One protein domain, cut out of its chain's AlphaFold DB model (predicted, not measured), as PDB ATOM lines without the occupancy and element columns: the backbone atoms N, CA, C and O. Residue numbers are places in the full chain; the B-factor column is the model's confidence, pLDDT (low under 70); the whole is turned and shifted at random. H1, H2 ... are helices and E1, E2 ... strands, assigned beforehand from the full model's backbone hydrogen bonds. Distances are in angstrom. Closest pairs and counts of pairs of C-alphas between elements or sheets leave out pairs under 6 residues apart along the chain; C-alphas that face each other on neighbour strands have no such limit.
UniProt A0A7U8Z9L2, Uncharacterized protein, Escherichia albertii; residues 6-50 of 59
ATOM      1  N   ARG A   6      43.009  21.122 -26.666       86.94
ATOM      2  CA  ARG A   6      43.880  20.786 -27.792       86.94
ATOM      3  C   ARG A   6      44.136  21.981 -28.697       86.94
ATOM      4  O   ARG A   6      45.229  22.099 -29.226       86.94
ATOM      5  N   TYR A   7      43.158  22.849 -28.905       90.06
ATOM      6  CA  TYR A   7      43.294  24.002 -29.788       90.06
ATOM      7  C   TYR A   7      43.326  25.272 -28.958       90.06
ATOM      8  O   TYR A   7      42.397  25.555 -28.199       90.06
ATOM      9  N   VAL A   8      44.382  26.054 -29.132       90.12
ATOM     10  CA  VAL A   8      44.572  27.321 -28.433       90.12
ATOM     11  C   VAL A   8      44.848  28.412 -29.458       90.12
ATOM     12  O   VAL A   8      45.651  28.235 -30.370       90.12
ATOM     13  N   VAL A   9      44.177  29.550 -29.319       90.69
ATOM     14  CA  VAL A   9      44.434  30.752 -30.116       90.69
ATOM     15  C   VAL A   9      44.783  31.880 -29.172       90.69
ATOM     16  O   VAL A   9      44.047  32.165 -28.224       90.69
ATOM     17  N   MET A  10      45.897  32.541 -29.449       92.50
ATOM     18  CA  MET A  10      46.353  33.691 -28.686       92.50
ATOM     19  C   MET A  10      46.530  34.890 -29.602       92.50
ATOM     20  O   MET A  10      46.850  34.756 -30.779       92.50
ATOM     21  N   VAL A  11      46.316  36.073 -29.049       91.62
ATOM     22  CA  VAL A  11      46.529  37.353 -29.719       91.62
ATOM     23  C   VAL A  11      47.481  38.139 -28.831       91.62
ATOM     24  O   VAL A  11      47.130  38.518 -27.711       91.62
ATOM     25  N   GLY A  12      48.723  38.304 -29.290       87.81
ATOM     26  CA  GLY A  12      49.810  38.759 -28.421       87.81
ATOM     27  C   GLY A  12      50.003  37.809 -27.232       87.81
ATOM     28  O   GLY A  12      50.202  36.614 -27.425       87.81
ATOM     29  N   ASN A  13      49.891  38.335 -26.008       86.81
ATOM     30  CA  ASN A  13      50.038  37.570 -24.760       86.81
ATOM     31  C   ASN A  13      48.712  37.062 -24.164       86.81
ATOM     32  O   ASN A  13      48.707  36.535 -23.053       86.81
ATOM     33  N   LYS A  14      47.579  37.248 -24.853       89.69
ATOM     34  CA  LYS A  14      46.258  36.875 -24.332       89.69
ATOM     35  C   LYS A  14      45.695  35.672 -25.077       89.69
ATOM     36  O   LYS A  14      45.531  35.719 -26.294       89.69
ATOM     37  N   THR A  15      45.324  34.629 -24.340       90.88
ATOM     38  CA  THR A  15      44.531  33.516 -24.869       90.88
ATOM     39  C   THR A  15      43.115  33.999 -25.168       90.88
ATOM     40  O   THR A  15      42.411  34.472 -24.276       90.88
ATOM     41  N   ILE A  16      42.710  33.918 -26.436       91.56
ATOM     42  CA  ILE A  16      41.363  34.289 -26.897       91.56
ATOM     43  C   ILE A  16      40.468  33.056 -26.984       91.56
ATOM     44  O   ILE A  16      39.265  33.143 -26.754       91.56
ATOM     45  N   TYR A  17      41.057  31.899 -27.282       91.31
ATOM     46  CA  TYR A  17      40.350  30.632 -27.331       91.31
ATOM     47  C   TYR A  17      41.221  29.521 -26.764       91.31
ATOM     48  O   TYR A  17      42.390  29.409 -27.131       91.31
ATOM     49  N   SER A  18      40.638  28.684 -25.915       90.88
ATOM     50  CA  SER A  18      41.149  27.359 -25.587       90.88
ATOM     51  C   SER A  18      39.975  26.387 -25.634       90.88
ATOM     52  O   SER A  18      38.891  26.669 -25.121       90.88
ATOM     53  N   GLY A  19      40.139  25.284 -26.353       89.75
ATOM     54  CA  GLY A  19      39.076  24.305 -26.493       89.75
ATOM     55  C   GLY A  19      39.453  23.134 -27.382       89.75
ATOM     56  O   GLY A  19      40.497  23.107 -28.025       89.75
ATOM     57  N   ASN A  20      38.553  22.159 -27.477       88.38
ATOM     58  CA  ASN A  20      38.707  21.009 -28.373       88.38
ATOM     59  C   ASN A  20      37.974  21.171 -29.717       88.38
ATOM     60  O   ASN A  20      37.969  20.240 -30.522       88.38
ATOM     61  N   GLN A  21      37.362  22.331 -29.995       87.56
ATOM     62  CA  GLN A  21      36.658  22.564 -31.260       87.56
ATOM     63  C   GLN A  21      37.571  23.230 -32.290       87.56
ATOM     64  O   GLN A  21      37.765  24.443 -32.305       87.56
ATOM     65  N   ARG A  22      38.053  22.409 -33.221       87.69
ATOM     66  CA  ARG A  22      38.934  22.794 -34.330       87.69
ATOM     67  C   ARG A  22      38.383  23.938 -35.189       87.69
ATOM     68  O   ARG A  22      39.090  24.896 -35.481       87.69
ATOM     69  N   PHE A  23      37.106  23.853 -35.572       88.44
ATOM     70  CA  PHE A  23      36.462  24.869 -36.410       88.44
ATOM     71  C   PHE A  23      36.308  26.208 -35.679       88.44
ATOM     72  O   PHE A  23      36.544  27.260 -36.266       88.44
ATOM     73  N   LEU A  24      35.978  26.171 -34.383       89.62
ATOM     74  CA  LEU A  24      35.857  27.381 -33.571       89.62
ATOM     75  C   LEU A  24      37.221  28.058 -33.391       89.62
ATOM     76  O   LEU A  24      37.326  29.266 -33.572       89.62
ATOM     77  N   ALA A  25      38.269  27.274 -33.117       90.69
ATOM     78  CA  ALA A  25      39.639  27.776 -33.048       90.69
ATOM     79  C   ALA A  25      40.054  28.455 -34.361       90.69
ATOM     80  O   ALA A  25      40.596  29.559 -34.354       90.69
ATOM     81  N   TRP A  26      39.740  27.837 -35.503       91.62
ATOM     82  CA  TRP A  26      40.017  28.429 -36.808       91.62
ATOM     83  C   TRP A  26      39.262  29.745 -37.034       91.62
ATOM     84  O   TRP A  26      39.871  30.722 -37.464       91.62
ATOM     85  N   LEU A  27      37.967  29.807 -36.699       92.19
ATOM     86  CA  LEU A  27      37.171  31.034 -36.812       92.19
ATOM     87  C   LEU A  27      37.719  32.163 -35.934       92.19
ATOM     88  O   LEU A  27      37.831  33.297 -36.397       92.19
ATOM     89  N   VAL A  28      38.090  31.858 -34.687       91.12
ATOM     90  CA  VAL A  28      38.687  32.838 -33.770       91.12
ATOM     91  C   VAL A  28      40.014  33.345 -34.325       91.12
ATOM     92  O   VAL A  28      40.244  34.553 -34.365       91.12
ATOM     93  N   TRP A  29      40.877  32.450 -34.810       91.50
ATOM     94  CA  TRP A  29      42.117  32.872 -35.451       91.50
ATOM     95  C   TRP A  29      41.848  33.752 -36.677       91.50
ATOM     96  O   TRP A  29      42.464  34.806 -36.811       91.50
ATOM     97  N   LEU A  30      40.890  33.378 -37.534       90.50
ATOM     98  CA  LEU A  30      40.546  34.130 -38.740       90.50
ATOM     99  C   LEU A  30      40.067  35.547 -38.407       90.50
ATOM    100  O   LEU A  30      40.525  36.505 -39.034       90.50
ATOM    101  N   ALA A  31      39.196  35.686 -37.405       91.06
ATOM    102  CA  ALA A  31      38.698  36.977 -36.938       91.06
ATOM    103  C   ALA A  31      39.828  37.884 -36.415       91.06
ATOM    104  O   ALA A  31      39.771  39.103 -36.566       91.06
ATOM    105  N   HIS A  32      40.886  37.293 -35.850       89.50
ATOM    106  CA  HIS A  32      42.023  38.014 -35.279       89.50
ATOM    107  C   HIS A  32      43.306  37.955 -36.124       89.50
ATOM    108  O   HIS A  32      44.356  38.407 -35.662       89.50
ATOM    109  N   ARG A  33      43.252  37.475 -37.374       86.62
ATOM    110  CA  ARG A  33      44.445  37.235 -38.212       86.62
ATOM    111  C   ARG A  33      45.317  38.477 -38.423       86.62
ATOM    112  O   ARG A  33      46.534  38.375 -38.508       86.62
ATOM    113  N   TYR A  34      44.703  39.660 -38.456       87.00
ATOM    114  CA  TYR A  34      45.401  40.940 -38.624       87.00
ATOM    115  C   TYR A  34      46.005  41.488 -37.322       87.00
ATOM    116  O   TYR A  34      46.821  42.402 -37.360       87.00
ATOM    117  N   ASN A  35      45.655  40.907 -36.172       87.31
ATOM    118  CA  ASN A  35      46.085  41.344 -34.844       87.31
ATOM    119  C   ASN A  35      47.216  40.477 -34.267       87.31
ATOM    120  O   ASN A  35      47.356  40.382 -33.053       87.31
ATOM    121  N   LYS A  36      48.038  39.844 -35.120       86.25
ATOM    122  CA  LYS A  36      49.104  38.910 -34.700       86.25
ATOM    123  C   LYS A  36      48.553  37.693 -33.940       86.25
ATOM    124  O   LYS A  36      49.099  37.293 -32.911       86.25
ATOM    125  N   ALA A  37      47.450  37.123 -34.430       88.88
ATOM    126  CA  ALA A  37      46.921  35.883 -33.878       88.88
ATOM    127  C   ALA A  37      47.875  34.714 -34.155       88.88
ATOM    128  O   ALA A  37      48.257  34.462 -35.299       88.88
ATOM    129  N   ILE A  38      48.205  33.971 -33.106       89.75
ATOM    130  CA  ILE A  38      48.972  32.731 -33.158       89.75
ATOM    131  C   ILE A  38      48.077  31.580 -32.734       89.75
ATOM    132  O   ILE A  38      47.267  31.696 -31.812       89.75
ATOM    133  N   ALA A  39      48.201  30.475 -33.448       90.62
ATOM    134  CA  ALA A  39      47.422  29.281 -33.214       90.62
ATOM    135  C   ALA A  39      48.342  28.166 -32.703       90.62
ATOM    136  O   ALA A  39      49.518  28.093 -33.061       90.62
ATOM    137  N   CYS A  40      47.805  27.317 -31.839       88.62
ATOM    138  CA  CYS A  40      48.506  26.209 -31.220       88.62
ATOM    139  C   CYS A  40      47.608  24.969 -31.243       88.62
ATOM    140  O   CYS A  40      46.426  25.040 -30.902       88.62
ATOM    141  N   ASP A  41      48.175  23.849 -31.680       88.75
ATOM    142  CA  ASP A  41      47.537  22.536 -31.727       88.75
ATOM    143  C   ASP A  41      48.329  21.581 -30.840       88.75
ATOM    144  O   ASP A  41      49.491  21.285 -31.102       88.75
ATOM    145  N   ASN A  42      47.718  21.139 -29.748       85.94
ATOM    146  CA  ASN A  42      48.278  20.205 -28.783       85.94
ATOM    147  C   ASN A  42      49.653  20.637 -28.228       85.94
ATOM    148  O   ASN A  42      50.537  19.807 -28.028       85.94
ATOM    149  N   GLY A  43      49.847  21.942 -28.012       84.00
ATOM    150  CA  GLY A  43      51.120  22.513 -27.553       84.00
ATOM    151  C   GLY A  43      52.105  22.873 -28.673       84.00
ATOM    152  O   GLY A  43      53.168  23.417 -28.386       84.00
ATOM    153  N   ILE A  44      51.762  22.612 -29.938       86.62
ATOM    154  CA  ILE A  44      52.591  22.934 -31.102       86.62
ATOM    155  C   ILE A  44      52.100  24.232 -31.741       86.62
ATOM    156  O   ILE A  44      50.965  24.316 -32.210       86.62
ATOM    157  N   TRP A  45      52.978  25.234 -31.808       87.75
ATOM    158  CA  TRP A  45      52.714  26.477 -32.532       87.75
ATOM    159  C   TRP A  45      52.602  26.212 -34.027       87.75
ATOM    160  O   TRP A  45      53.503  25.641 -34.642       87.75
ATOM    161  N   ILE A  46      51.502  26.663 -34.615       86.88
ATOM    162  CA  ILE A  46      51.228  26.501 -36.035       86.88
ATOM    163  C   ILE A  46      51.180  27.861 -36.727       86.88
ATOM    164  O   ILE A  46      50.580  28.818 -36.239       86.88
ATOM    165  N   VAL A  47      51.829  27.936 -37.887       81.38
ATOM    166  CA  VAL A  47      51.901  29.165 -38.691       81.38
ATOM    167  C   VAL A  47      50.643  29.331 -39.543       81.38
ATOM    168  O   VAL A  47      50.102  30.427 -39.645       81.38
ATOM    169  N   GLU A  48      50.144  28.234 -40.119       82.88
ATOM    170  CA  GLU A  48      48.982  28.242 -41.004       82.88
ATOM    171  C   GLU A  48      47.862  27.354 -40.442       82.88
ATOM    172  O   GLU A  48      47.843  26.153 -40.696       82.88
ATOM    173  N   PRO A  49      46.878  27.898 -39.710       81.75
ATOM    174  CA  PRO A  49      45.769  27.108 -39.178       81.75
ATOM    175  C   PRO A  49      44.771  26.650 -40.243       81.75
ATOM    176  O   PRO A  49      43.825  25.949 -39.915       81.75
ATOM    177  N   SER A  50      44.961  26.964 -41.526       82.44
ATOM    178  CA  SER A  50      44.113  26.475 -42.624       82.44
ATOM    179  C   SER A  50      44.030  24.944 -42.685       82.44
ATOM    180  O   SER A  50      43.006  24.407 -43.111       82.44
TER     181      SER A  50
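AT A GLANCE: This is residues 6 to 50 of the 59 residues of an uncharacterized protein of Escherichia albertii (UniProt A0A7U8Z9L2). A small twisted sheet of four antiparallel strands, in the order E2, E1, E3, E4, has one helix, H1, packed over one face, along the strands, while its other face is bare. Two hairpins, E1 with E2 and E3 with E4, make the sheet, and H1 joins the one to the other; the short strand E4 makes the edge away from E2. The printed part has 45 residues, with four named strands and one named helix in the order E1, E2, H1, E3, E4, and its class is mixed, helices and strands. It is compact, with a radius of gyration of the C-alphas of 8.9 A, and rounded, spanning 22 by 18 by 17 A.

IN THESE COORDINATES: The inner strands of the sheet are E1, residues 7 to 11, which begins at C-alpha 7 (43.294, 24.002, -29.788) and is 13.7 A long from first to last C-alpha, and E3, residues 37 to 41, 13.5 A long. The edge strands are E2, residues 14 to 19, 14.6 A long, and E4, residues 44 to 46, 6.2 A long, which ends at C-alpha 46 (51.228, 26.501, -36.035). The helix H1, residues 22 to 31, is 14.4 A long and begins at C-alpha 22 (38.934, 22.794, -34.330).

HOW THE PARTS SIT: E1 and E3 are antiparallel neighbours at 162 degrees, with N 10 and O 38 within hydrogen-bond range at 2.9 A. E2 is antiparallel to E1 at 164 degrees, with N 9 and O 17 at 2.8 A. E4 is antiparallel to E3 at 135 degrees, with N 46 and O 39 at 2.9 A. E2 and E4 are apart. From edge to edge the strands' lines turn by 73 degrees. H1 is on the sheet at a height of 8.3 A, two layers in which the helix is on one face of the sheet. It lies over E1 and runs along the strands, at 5 degrees to E1 on the local plane. The closest C-alphas of H1 and E1 are those of Ala 25 and Tyr 7, 6.2 A apart; those of H1 and E3 are Trp 29 and Ala 37, 5.9 A apart. E2, H1 and E3 form a split strand-helix-strand unit, two strands running the same way with E1 between them in the sheet, and its crossover is right-handed. In H1 every O i to N i+4 pair is within hydrogen-bond range.

THE WHOLE: The two C-alphas farthest apart are those of Asn 20 and Tyr 34, 23.4 A. The printed part has no cut, and its four links between named elements are tight. The mean pLDDT of the printed part is 88.5, and no printed residue is under 70.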